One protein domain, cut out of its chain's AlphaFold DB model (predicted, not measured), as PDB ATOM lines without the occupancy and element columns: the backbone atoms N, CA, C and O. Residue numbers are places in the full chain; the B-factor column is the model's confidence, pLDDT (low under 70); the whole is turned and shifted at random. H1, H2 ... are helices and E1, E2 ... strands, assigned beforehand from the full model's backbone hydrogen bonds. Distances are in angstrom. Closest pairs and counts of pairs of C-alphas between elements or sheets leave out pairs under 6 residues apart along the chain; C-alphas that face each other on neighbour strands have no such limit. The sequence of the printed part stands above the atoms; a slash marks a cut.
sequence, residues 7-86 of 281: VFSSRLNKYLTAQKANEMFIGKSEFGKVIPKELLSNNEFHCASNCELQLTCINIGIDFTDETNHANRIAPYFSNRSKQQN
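What this domain is: This is residues 7 to 86 of the 281 residues of an uncharacterized protein of Brochothrix campestris FSL F6-1037 (UniProt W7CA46). A curved row of short strand pieces, in the order E2, E1, residues 45 to 46, E5 and E6, makes one part of this domain, with the beginning of H1 close to E5 and E6. From there two separate branches reach toward one end of the long axis: the small hairpin E3 E4, which follows H1, and H2 on the stretch between E5 and E6. The printed part has 80 residues, with two named helices and six named strands in the order E1 E2 H1 E3 E4 E5 H2 E6. The named strands form three antiparallel pairs, and the class is mixed, helices and strands, with 36 residues, under half, in named elements. The whole is compact, with a radius of gyration of the C-alphas of 13.4 A, yet elongated, spanning 42 by 25 by 17 A.

Where its parts are: Find C-alpha 54 at (-27.987, 39.093, -21.287); from there E5, residues 54 to 58, runs 13.0 A. Its partner E6, residues 77 to 80, is 10.3 A long and ends at (-29.937, 34.193, -17.662). Go back to C-alpha 7 at (-27.124, 43.983, -13.100) for E1, residues 7 to 9, then to E2, residues 14 to 17, 10.3 A long. H1, residues 18 to 25, is 10.3 A long and is followed by E3, residues 26 to 28, and E4, residues 34 to 36. H2, residues 67 to 72, is 8.7 A long.

How they stand to each other: Look first at E5 and E6, antiparallel at 142 degrees, with N 56 and O 79 2.8 A apart. Residues 45 to 46 pair antiparallel with residues 54 to 55 of E5 and with residues 8 to 9 of E1. E1 and E2 are an antiparallel hairpin, with N 7 and O 16 2.9 A apart. The closest C-alphas of H1 and E6 are those of Ala 18 and Tyr 77, 5.0 A apart. The hairpin E3 and E4 is antiparallel, with N 27 and O 35 2.7 A apart. H2 is apart from H1, E3 and E4, among others. In H1 and H2 every O i to N i+4 pair is within hydrogen-bond range.

The domain as a whole: The two C-alphas farthest apart, those of Phe 31 and Asn 86, are 43.7 A from each other. The printed part has no cut. The link from E4 to E5, residues 37 to 53, is long. The mean pLDDT of the printed part is 77.7; look for values under 70 at residues 27 to 44 and 83 to 84.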
ATOM      1  N   VAL A   7     -27.458  44.125 -11.675       89.88
ATOM      2  CA  VAL A   7     -27.124  43.983 -13.100       89.88
ATOM      3  C   VAL A   7     -27.033  45.360 -13.742       89.88
ATOM      4  O   VAL A   7     -27.580  46.326 -13.216       89.88
ATOM      5  N   PHE A   8     -26.345  45.460 -14.871       90.81
ATOM      6  CA  PHE A   8     -26.225  46.706 -15.612       90.81
ATOM      7  C   PHE A   8     -27.396  46.873 -16.584       90.81
ATOM      8  O   PHE A   8     -27.675  45.986 -17.390       90.81
ATOM      9  N   SER A   9     -28.075  48.018 -16.531       87.88
ATOM     10  CA  SER A   9     -29.020  48.437 -17.565       87.88
ATOM     11  C   SER A   9     -28.293  49.345 -18.550       87.88
ATOM     12  O   SER A   9     -27.900  50.453 -18.185       87.88
ATOM     13  N   SER A  10     -28.139  48.892 -19.794       83.25
ATOM     14  CA  SER A  10     -27.511  49.669 -20.872       83.25
ATOM     15  C   SER A  10     -28.285  50.955 -21.166       83.25
ATOM     16  O   SER A  10     -27.693  52.024 -21.267       83.25
ATOM     17  N   ARG A  11     -29.620  50.876 -21.195       80.00
ATOM     18  CA  ARG A  11     -30.514  52.022 -21.415       80.00
ATOM     19  C   ARG A  11     -30.394  53.101 -20.342       80.00
ATOM     20  O   ARG A  11     -30.398  54.283 -20.663       80.00
ATOM     21  N   LEU A  12     -30.342  52.701 -19.072       83.12
ATOM     22  CA  LEU A  12     -30.280  53.638 -17.946       83.12
ATOM     23  C   LEU A  12     -28.842  53.976 -17.534       83.12
ATOM     24  O   LEU A  12     -28.649  54.785 -16.629       83.12
ATOM     25  N   ASN A  13     -27.857  53.328 -18.160       86.56
ATOM     26  CA  ASN A  13     -26.433  53.430 -17.861       86.56
ATOM     27  C   ASN A  13     -26.114  53.326 -16.354       86.56
ATOM     28  O   ASN A  13     -25.319  54.091 -15.810       86.56
ATOM     29  N   LYS A  14     -26.778  52.401 -15.649       89.56
ATOM     30  CA  LYS A  14     -26.613  52.208 -14.199       89.56
ATOM     31  C   LYS A  14     -26.854  50.769 -13.768       89.56
ATOM     32  O   LYS A  14     -27.524  49.999 -14.460       89.56
ATOM     33  N   TYR A  15     -26.333  50.429 -12.591       90.94
ATOM     34  CA  TYR A  15     -26.606  49.155 -11.935       90.94
ATOM     35  C   TYR A  15     -27.936  49.192 -11.178       90.94
ATOM     36  O   TYR A  15     -28.282  50.192 -10.545       90.94
ATOM     37  N   LEU A  16     -28.687  48.096 -11.258       89.38
ATOM     38  CA  LEU A  16     -30.005  47.941 -10.653       89.38
ATOM     39  C   LEU A  16     -30.141  46.580  -9.981       89.38
ATOM     40  O   LEU A  16     -29.703  45.570 -10.527       89.38
ATOM     41  N   THR A  17     -30.821  46.551  -8.835       90.81
ATOM     42  CA  THR A  17     -31.368  45.314  -8.264       90.81
ATOM     43  C   THR A  17     -32.656  44.934  -8.995       90.81
ATOM     44  O   THR A  17     -33.303  45.783  -9.615       90.81
ATOM     45  N   ALA A  18     -33.068  43.669  -8.895       88.19
ATOM     46  CA  ALA A  18     -34.316  43.207  -9.505       88.19
ATOM     47  C   ALA A  18     -35.539  43.923  -8.908       88.19
ATOM     48  O   ALA A  18     -36.463  44.277  -9.635       88.19
ATOM     49  N   GLN A  19     -35.491  44.235  -7.609       87.62
ATOM     50  CA  GLN A  19     -36.503  45.036  -6.925       87.62
ATOM     51  C   GLN A  19     -36.596  46.459  -7.497       87.62
ATOM     52  O   GLN A  19     -37.681  46.885  -7.878       87.62
ATOM     53  N   LYS A  20     -35.465  47.164  -7.653       87.94
ATOM     54  CA  LYS A  20     -35.445  48.507  -8.261       87.94
ATOM     55  C   LYS A  20     -35.943  48.472  -9.707       87.94
ATOM     56  O   LYS A  20     -36.675  49.359 -10.124       87.94
ATOM     57  N   ALA A  21     -35.558  47.450 -10.475       86.06
ATOM     58  CA  ALA A  21     -36.050  47.262 -11.838       86.06
ATOM     59  C   ALA A  21     -37.572  47.044 -11.867       86.06
ATOM     60  O   ALA A  21     -38.253  47.613 -12.715       86.06
ATOM     61  N   ASN A  22     -38.109  46.278 -10.916       84.12
ATOM     62  CA  ASN A  22     -39.542  46.065 -10.753       84.12
ATOM     63  C   ASN A  22     -40.279  47.360 -10.371       84.12
ATOM     64  O   ASN A  22     -41.254  47.714 -11.017       84.12
ATOM     65  N   GLU A  23     -39.777  48.127  -9.406       81.44
ATOM     66  CA  GLU A  23     -40.336  49.433  -9.012       81.44
ATOM     67  C   GLU A  23     -40.289  50.472 -10.143       81.44
ATOM     68  O   GLU A  23     -41.185  51.296 -10.280       81.44
ATOM     69  N   MET A  24     -39.259  50.432 -10.990       79.94
ATOM     70  CA  MET A  24     -39.157  51.303 -12.169       79.94
ATOM     71  C   MET A  24     -40.069  50.844 -13.319       79.94
ATOM     72  O   MET A  24     -40.455  51.650 -14.172       79.94
ATOM     73  N   PHE A  25     -40.427  49.558 -13.350       76.38
ATOM     74  CA  PHE A  25     -41.420  49.018 -14.274       76.38
ATOM     75  C   PHE A  25     -42.843  49.353 -13.813       76.38
ATOM     76  O   PHE A  25     -43.688  49.678 -14.638       76.38
ATOM     77  N   ILE A  26     -43.102  49.326 -12.506       72.75
ATOM     78  CA  ILE A  26     -44.417  49.532 -11.890       72.75
ATOM     79  C   ILE A  26     -44.499  50.949 -11.302       72.75
ATOM     80  O   ILE A  26     -44.067  51.216 -10.187       72.75
ATOM     81  N   GLY A  27     -45.119  51.881 -12.011       63.09
ATOM     82  CA  GLY A  27     -45.665  53.093 -11.405       63.09
ATOM     83  C   GLY A  27     -47.000  52.811 -10.715       63.09
ATOM     84  O   GLY A  27     -47.728  51.907 -11.108       63.09
ATOM     85  N   LYS A  28     -47.358  53.608  -9.709       59.06
ATOM     86  CA  LYS A  28     -48.740  53.702  -9.223       59.06
ATOM     87  C   LYS A  28     -49.333  55.007  -9.739       59.06
ATOM     88  O   LYS A  28     -48.682  56.046  -9.640       59.06
ATOM     89  N   SER A  29     -50.525  54.951 -10.325       59.16
ATOM     90  CA  SER A  29     -51.300  56.154 -10.623       59.16
ATOM     91  C   SER A  29     -51.738  56.827  -9.321       59.16
ATOM     92  O   SER A  29     -51.704  56.208  -8.255       59.16
ATOM     93  N   GLU A  30     -52.229  58.062  -9.408       54.00
ATOM     94  CA  GLU A  30     -52.846  58.778  -8.277       54.00
ATOM     95  C   GLU A  30     -54.005  57.995  -7.622       54.00
ATOM     96  O   GLU A  30     -54.361  58.247  -6.476       54.00
ATOM     97  N   PHE A  31     -54.543  56.983  -8.313       61.75
ATOM     98  CA  PHE A  31     -55.632  56.114  -7.858       61.75
ATOM     99  C   PHE A  31     -55.168  54.693  -7.493       61.75
ATOM    100  O   PHE A  31     -55.977  53.766  -7.464       61.75
ATOM    101  N   GLY A  32     -53.865  54.482  -7.284       60.03
ATOM    102  CA  GLY A  32     -53.304  53.201  -6.841       60.03
ATOM    103  C   GLY A  32     -53.255  52.098  -7.905       60.03
ATOM    104  O   GLY A  32     -52.912  50.965  -7.579       60.03
ATOM    105  N   LYS A  33     -53.559  52.396  -9.178       62.25
ATOM    106  CA  LYS A  33     -53.442  51.413 -10.268       62.25
ATOM    107  C   LYS A  33     -51.996  51.303 -10.737       62.25
ATOM    108  O   LYS A  33     -51.340  52.323 -10.942       62.25
ATOM    109  N   VAL A  34     -51.537  50.078 -10.976       60.34
ATOM    110  CA  VAL A  34     -50.240  49.815 -11.607       60.34
ATOM    111  C   VAL A  34     -50.238  50.380 -13.031       60.34
ATOM    112  O   VAL A  34     -51.051  49.982 -13.862       60.34
ATOM    113  N   ILE A  35     -49.331  51.315 -13.304       62.84
ATOM    114  CA  ILE A  35     -49.086  51.924 -14.616       62.84
ATOM    115  C   ILE A  35     -47.603  51.757 -14.982       62.84
ATOM    116  O   ILE A  35     -46.756  52.011 -14.133       62.84
ATOM    117  N   PRO A  36     -47.229  51.349 -16.204       60.16
ATOM    118  CA  PRO A  36     -45.821  51.267 -16.587       60.16
ATOM    119  C   PRO A  36     -45.161  52.656 -16.570       60.16
ATOM    120  O   PRO A  36     -45.704  53.577 -17.177       60.16
ATOM    121  N   LYS A  37     -44.029  52.833 -15.870       62.94
ATOM    122  CA  LYS A  37     -43.396  54.159 -15.693       62.94
ATOM    123  C   LYS A  37     -42.327  54.477 -16.749       62.94
ATOM    124  O   LYS A  37     -42.496  55.432 -17.497       62.94
ATOM    125  N   GLU A  38     -41.236  53.702 -16.823       55.19
ATOM    126  CA  GLU A  38     -40.055  54.073 -17.645       55.19
ATOM    127  C   GLU A  38     -39.331  52.903 -18.347       55.19
ATOM    128  O   GLU A  38     -38.532  53.119 -19.264       55.19
ATOM    129  N   LEU A  39     -39.608  51.657 -17.956       54.19
ATOM    130  CA  LEU A  39     -39.024  50.454 -18.557       54.19
ATOM    131  C   LEU A  39     -40.028  49.808 -19.519       54.19
ATOM    132  O   LEU A  39     -41.129  49.437 -19.124       54.19
ATOM    133  N   LEU A  40     -39.643  49.667 -20.791       53.56
ATOM    134  CA  LEU A  40     -40.419  48.927 -21.790       53.56
ATOM    135  C   LEU A  40     -39.981  47.460 -21.801       53.56
ATOM    136  O   LEU A  40     -38.790  47.195 -21.690       53.56
ATOM    137  N   SER A  41     -40.971  46.576 -21.951       53.81
ATOM    138  CA  SER A  41     -41.044  45.123 -22.236       53.81
ATOM    139  C   SER A  41     -39.801  44.265 -22.546       53.81
ATOM    140  O   SER A  41     -39.916  43.040 -22.504       53.81
ATOM    141  N   ASN A  42     -38.642  44.830 -22.874       55.19
ATOM    142  CA  ASN A  42     -37.430  44.085 -23.172       55.19
ATOM    143  C   ASN A  42     -36.562  43.907 -21.926       55.19
ATOM    144  O   ASN A  42     -35.980  44.837 -21.373       55.19
ATOM    145  N   ASN A  43     -36.466  42.639 -21.545       57.69
ATOM    146  CA  ASN A  43     -35.571  42.020 -20.578       57.69
ATOM    147  C   ASN A  43     -34.076  42.180 -20.946       57.69
ATOM    148  O   ASN A  43     -33.355  41.196 -21.061       57.69
ATOM    149  N   GLU A  44     -33.615  43.401 -21.207       69.19
ATOM    150  CA  GLU A  44     -32.249  43.708 -21.645       69.19
ATOM    151  C   GLU A  44     -31.428  44.232 -20.469       69.19
ATOM    152  O   GLU A  44     -31.075  45.409 -20.367       69.19
ATOM    153  N   PHE A  45     -31.148  43.328 -19.538       87.31
ATOM    154  CA  PHE A  45     -30.134  43.552 -18.523       87.31
ATOM    155  C   PHE A  45     -28.849  42.853 -18.940       87.31
ATOM    156  O   PHE A  45     -28.878  41.819 -19.601       87.31
ATOM    157  N   HIS A  46     -27.715  43.395 -18.528       88.69
ATOM    158  CA  HIS A  46     -26.408  42.799 -18.755       88.69
ATOM    159  C   HIS A  46     -25.768  42.439 -17.423       88.69
ATOM    160  O   HIS A  46     -25.959  43.131 -16.423       88.69
ATOM    161  N   CYS A  47     -24.963  41.378 -17.394       88.69
ATOM    162  CA  CYS A  47     -24.229  41.011 -16.181       88.69
ATOM    163  C   CYS A  47     -23.416  42.192 -15.609       88.69
ATOM    164  O   CYS A  47     -23.457  42.455 -14.407       88.69
ATOM    165  N   ALA A  48     -22.697  42.909 -16.468       88.69
ATOM    166  CA  ALA A  48     -21.886  44.070 -16.123       88.69
ATOM    167  C   ALA A  48     -21.819  45.015 -17.327       88.69
ATOM    168  O   ALA A  48     -22.123  44.601 -18.445       88.69
ATOM    169  N   SER A  49     -21.380  46.256 -17.117       89.38
ATOM    170  CA  SER A  49     -21.252  47.262 -18.186       89.38
ATOM    171  C   SER A  49     -20.345  46.838 -19.343       89.38
ATOM    172  O   SER A  49     -20.509  47.321 -20.457       89.38
ATOM    173  N   ASN A  50     -19.410  45.921 -19.095       89.38
ATOM    174  CA  ASN A  50     -18.467  45.390 -20.075       89.38
ATOM    175  C   ASN A  50     -18.701  43.903 -20.399       89.38
ATOM    176  O   ASN A  50     -17.764  43.190 -20.760       89.38
ATOM    177  N   CYS A  51     -19.924  43.409 -20.194       87.88
ATOM    178  CA  CYS A  51     -20.263  42.008 -20.396       87.88
ATOM    179  C   CYS A  51     -21.525  41.861 -21.243       87.88
ATOM    180  O   CYS A  51     -22.588  42.360 -20.886       87.88
ATOM    181  N   GLU A  52     -21.421  41.090 -22.317       85.75
ATOM    182  CA  GLU A  52     -22.498  40.890 -23.290       85.75
ATOM    183  C   GLU A  52     -23.578  39.911 -22.810       85.75
ATOM    184  O   GLU A  52     -24.684  39.932 -23.344       85.75
ATOM    185  N   LEU A  53     -23.299  39.101 -21.776       86.56
ATOM    186  CA  LEU A  53     -24.274  38.179 -21.183       86.56
ATOM    187  C   LEU A  53     -25.575  38.904 -20.814       86.56
ATOM    188  O   LEU A  53     -25.582  39.741 -19.902       86.56
ATOM    189  N   GLN A  54     -26.661  38.526 -21.492       87.19
ATOM    190  CA  GLN A  54     -27.987  39.093 -21.287       87.19
ATOM    191  C   GLN A  54     -28.755  38.346 -20.197       87.19
ATOM    192  O   GLN A  54     -28.799  37.115 -20.138       87.19
ATOM    193  N   LEU A  55     -29.414  39.124 -19.353       86.56
ATOM    194  CA  LEU A  55     -30.180  38.673 -18.210       86.56
ATOM    195  C   LEU A  55     -31.616  39.178 -18.324       86.56
ATOM    196  O   LEU A  55     -31.870  40.296 -18.765       86.56
ATOM    197  N   THR A  56     -32.544  38.357 -17.856       86.06
ATOM    198  CA  THR A  56     -33.967  38.662 -17.751       86.06
ATOM    199  C   THR A  56     -34.341  38.880 -16.293       86.06
ATOM    200  O   THR A  56     -33.871  38.152 -15.422       86.06
ATOM    201  N   CYS A  57     -35.211  39.855 -16.016       85.69
ATOM    202  CA  CYS A  57     -35.829  40.000 -14.700       85.69
ATOM    203  C   CYS A  57     -37.106  39.154 -14.644       85.69
ATOM    204  O   CYS A  57     -38.094  39.456 -15.313       85.69
ATOM    205  N   ILE A  58     -37.084  38.080 -13.865       84.06
ATOM    206  CA  ILE A  58     -38.254  37.243 -13.611       84.06
ATOM    207  C   ILE A  58     -39.152  37.939 -12.589       84.06
ATOM    208  O   ILE A  58     -38.661  38.594 -11.669       84.06
ATOM    209  N   ASN A  59     -40.470  37.771 -12.742       83.62
ATOM    210  CA  ASN A  59     -41.490  38.376 -11.879       83.62
ATOM    211  C   ASN A  59     -41.482  39.918 -11.879       83.62
ATOM    212  O   ASN A  59     -41.963  40.540 -10.935       83.62
ATOM    213  N   ILE A  60     -40.970  40.531 -12.953       82.50
ATOM    214  CA  ILE A  60     -41.087  41.972 -13.194       82.50
ATOM    215  C   ILE A  60     -42.546  42.366 -13.490       82.50
ATOM    216  O   ILE A  60     -43.296  41.600 -14.095       82.50
ATOM    217  N   GLY A  61     -42.956  43.560 -13.068       77.94
ATOM    218  CA  GLY A  61     -44.311  44.084 -13.246       77.94
ATOM    219  C   GLY A  61     -45.329  43.638 -12.194       77.94
ATOM    220  O   GLY A  61     -46.508  43.953 -12.330       77.94
ATOM    221  N   ILE A  62     -44.901  42.923 -11.153       79.88
ATOM    222  CA  ILE A  62     -45.772  42.462 -10.065       79.88
ATOM    223  C   ILE A  62     -45.668  43.412  -8.871       79.88
ATOM    224  O   ILE A  62     -44.570  43.668  -8.373       79.88
ATOM    225  N   ASP A  63     -46.807  43.906  -8.378       80.44
ATOM    226  CA  ASP A  63     -46.849  44.729  -7.169       80.44
ATOM    227  C   ASP A  63     -46.653  43.862  -5.915       80.44
ATOM    228  O   ASP A  63     -47.573  43.190  -5.449       80.44
ATOM    229  N   PHE A  64     -45.434  43.885  -5.375       80.12
ATOM    230  CA  PHE A  64     -45.074  43.200  -4.131       80.12
ATOM    231  C   PHE A  64     -45.402  44.002  -2.865       80.12
ATOM    232  O   PHE A  64     -45.123  43.527  -1.768       80.12
ATOM    233  N   THR A  65     -46.001  45.192  -2.988       80.38
ATOM    234  CA  THR A  65     -46.603  45.885  -1.835       80.38
ATOM    235  C   THR A  65     -47.968  45.300  -1.457       80.38
ATOM    236  O   THR A  65     -48.450  45.548  -0.357       80.38
ATOM    237  N   ASP A  66     -48.573  44.496  -2.337       81.31
ATOM    238  CA  ASP A  66     -49.747  43.677  -2.036       81.31
ATOM    239  C   ASP A  66     -49.319  42.379  -1.323       81.31
ATOM    240  O   ASP A  66     -48.588  41.549  -1.880       81.31
ATOM    241  N   GLU A  67     -49.806  42.185  -0.094       81.06
ATOM    242  CA  GLU A  67     -49.508  41.011   0.736       81.06
ATOM    243  C   GLU A  67     -49.882  39.687   0.056       81.06
ATOM    244  O   GLU A  67     -49.205  38.673   0.250       81.06
ATOM    245  N   THR A  68     -50.916  39.675  -0.789       81.69
ATOM    246  CA  THR A  68     -51.340  38.462  -1.497       81.69
ATOM    247  C   THR A  68     -50.312  38.016  -2.537       81.69
ATOM    248  O   THR A  68     -50.076  36.815  -2.699       81.69
ATOM    249  N   ASN A  69     -49.641  38.959  -3.201       80.06
ATOM    250  CA  ASN A  69     -48.540  38.658  -4.112       80.06
ATOM    251  C   ASN A  69     -47.293  38.242  -3.333       80.06
ATOM    252  O   ASN A  69     -46.638  37.275  -3.720       80.06
ATOM    253  N   HIS A  70     -47.009  38.908  -2.211       75.56
ATOM    254  CA  HIS A  70     -45.878  38.573  -1.345       75.56
ATOM    255  C   HIS A  70     -45.982  37.150  -0.760       75.56
ATOM    256  O   HIS A  70     -44.977  36.456  -0.624       75.56
ATOM    257  N   ALA A  71     -47.193  36.683  -0.440       75.19
ATOM    258  CA  ALA A  71     -47.417  35.343   0.103       75.19
ATOM    259  C   ALA A  71     -47.293  34.220  -0.944       75.19
ATOM    260  O   ALA A  71     -46.921  33.097  -0.601       75.19
ATOM    261  N   ASN A  72     -47.613  34.503  -2.211       74.94
ATOM    262  CA  ASN A  72     -47.792  33.473  -3.240       74.94
ATOM    263  C   ASN A  72     -46.732  33.488  -4.344       74.94
ATOM    264  O   ASN A  72     -46.687  32.568  -5.163       74.94
ATOM    265  N   ARG A  73     -45.899  34.529  -4.416       78.44
ATOM    266  CA  ARG A  73     -44.923  34.706  -5.491       78.44
ATOM    267  C   ARG A  73     -43.540  34.984  -4.932       78.44
ATOM    268  O   ARG A  73     -43.372  35.595  -3.886       78.44
ATOM    269  N   ILE A  74     -42.532  34.540  -5.673       80.50
ATOM    270  CA  ILE A  74     -41.137  34.844  -5.360       80.50
ATOM    271  C   ILE A  74     -40.867  36.290  -5.778       80.50
ATOM    272  O   ILE A  74     -41.252  36.683  -6.883       80.50
ATOM    273  N   ALA A  75     -40.185  37.042  -4.911       84.75
ATOM    274  CA  ALA A  75     -39.660  38.375  -5.198       84.75
ATOM    275  C   ALA A  75     -38.927  38.417  -6.556       84.75
ATOM    276  O   ALA A  75     -38.399  37.391  -6.994       84.75
ATOM    277  N   PRO A  76     -38.880  39.570  -7.242       86.62
ATOM    278  CA  PRO A  76     -38.267  39.654  -8.558       86.62
ATOM    279  C   PRO A  76     -36.777  39.320  -8.469       86.62
ATOM    280  O   PRO A  76     -36.093  39.703  -7.516       86.62
ATOM    281  N   TYR A  77     -36.263  38.603  -9.465       86.88
ATOM    282  CA  TYR A  77     -34.860  38.192  -9.513       86.88
ATOM    283  C   TYR A  77     -34.354  38.136 -10.950       86.88
ATOM    284  O   TYR A  77     -35.120  37.917 -11.887       86.88
ATOM    285  N   PHE A  78     -33.047  38.302 -11.132       86.50
ATOM    286  CA  PHE A  78     -32.429  38.160 -12.444       86.50
ATOM    287  C   PHE A  78     -32.019  36.716 -12.712       86.50
ATOM    288  O   PHE A  78     -31.436  36.049 -11.853       86.50
ATOM    289  N   SER A  79     -32.279  36.260 -13.929       81.81
ATOM    290  CA  SER A  79     -31.827  34.977 -14.458       81.81
ATOM    291  C   SER A  79     -31.203  35.166 -15.832       81.81
ATOM    292  O   SER A  79     -31.470  36.154 -16.515       81.81
ATOM    293  N   ASN A  80     -30.417  34.193 -16.284       79.25
ATOM    294  CA  ASN A  80     -29.937  34.193 -17.662       79.25
ATOM    295  C   ASN A  80     -31.110  34.180 -18.636       79.25
ATOM    296  O   ASN A  80     -32.082  33.445 -18.439       79.25
ATOM    297  N   ARG A  81     -31.012  34.990 -19.694       76.06
ATOM    298  CA  ARG A  81     -32.011  34.994 -20.766       76.06
ATOM    299  C   ARG A  81     -31.919  33.725 -21.615       76.06
ATOM    300  O   ARG A  81     -32.943  33.198 -22.035       76.06
ATOM    301  N   SER A  82     -30.701  33.230 -21.837       74.19
ATOM    302  CA  SER A  82     -30.424  31.967 -22.520       74.19
ATOM    303  C   SER A  82     -29.372  31.165 -21.756       74.19
ATOM    304  O   SER A  82     -28.402  31.729 -21.253       74.19
ATOM    305  N   LYS A  83     -29.546  29.837 -21.698       67.50
ATOM    306  CA  LYS A  83     -28.577  28.904 -21.095       67.50
ATOM    307  C   LYS A  83     -27.270  28.793 -21.910       67.50
ATOM    308  O   LYS A  83     -26.304  28.253 -21.398       67.50
ATOM    309  N   GLN A  84     -27.238  29.292 -23.151       69.06
ATOM    310  CA  GLN A  84     -26.098  29.172 -24.080       69.06
ATOM    311  C   GLN A  84     -25.251  30.451 -24.203       69.06
ATOM    312  O   GLN A  84     -24.388  30.540 -25.074       69.06
ATOM    313  N   GLN A  85     -25.521  31.478 -23.395       76.56
ATOM    314  CA  GLN A  85     -24.738  32.712 -23.422       76.56
ATOM    315  C   GLN A  85     -23.611  32.660 -22.392       76.56
ATOM    316  O   GLN A  85     -23.834  32.310 -21.234       76.56
ATOM    317  N   ASN A  86     -22.423  33.079 -22.819       82.19
ATOM    318  CA  ASN A  86     -21.229  33.120 -21.986       82.19
ATOM    319  C   ASN A  86     -20.949  34.536 -21.486       82.19
ATOM    320  O   ASN A  86     -21.390  35.534 -22.067       82.19
TER     321      ASN A  86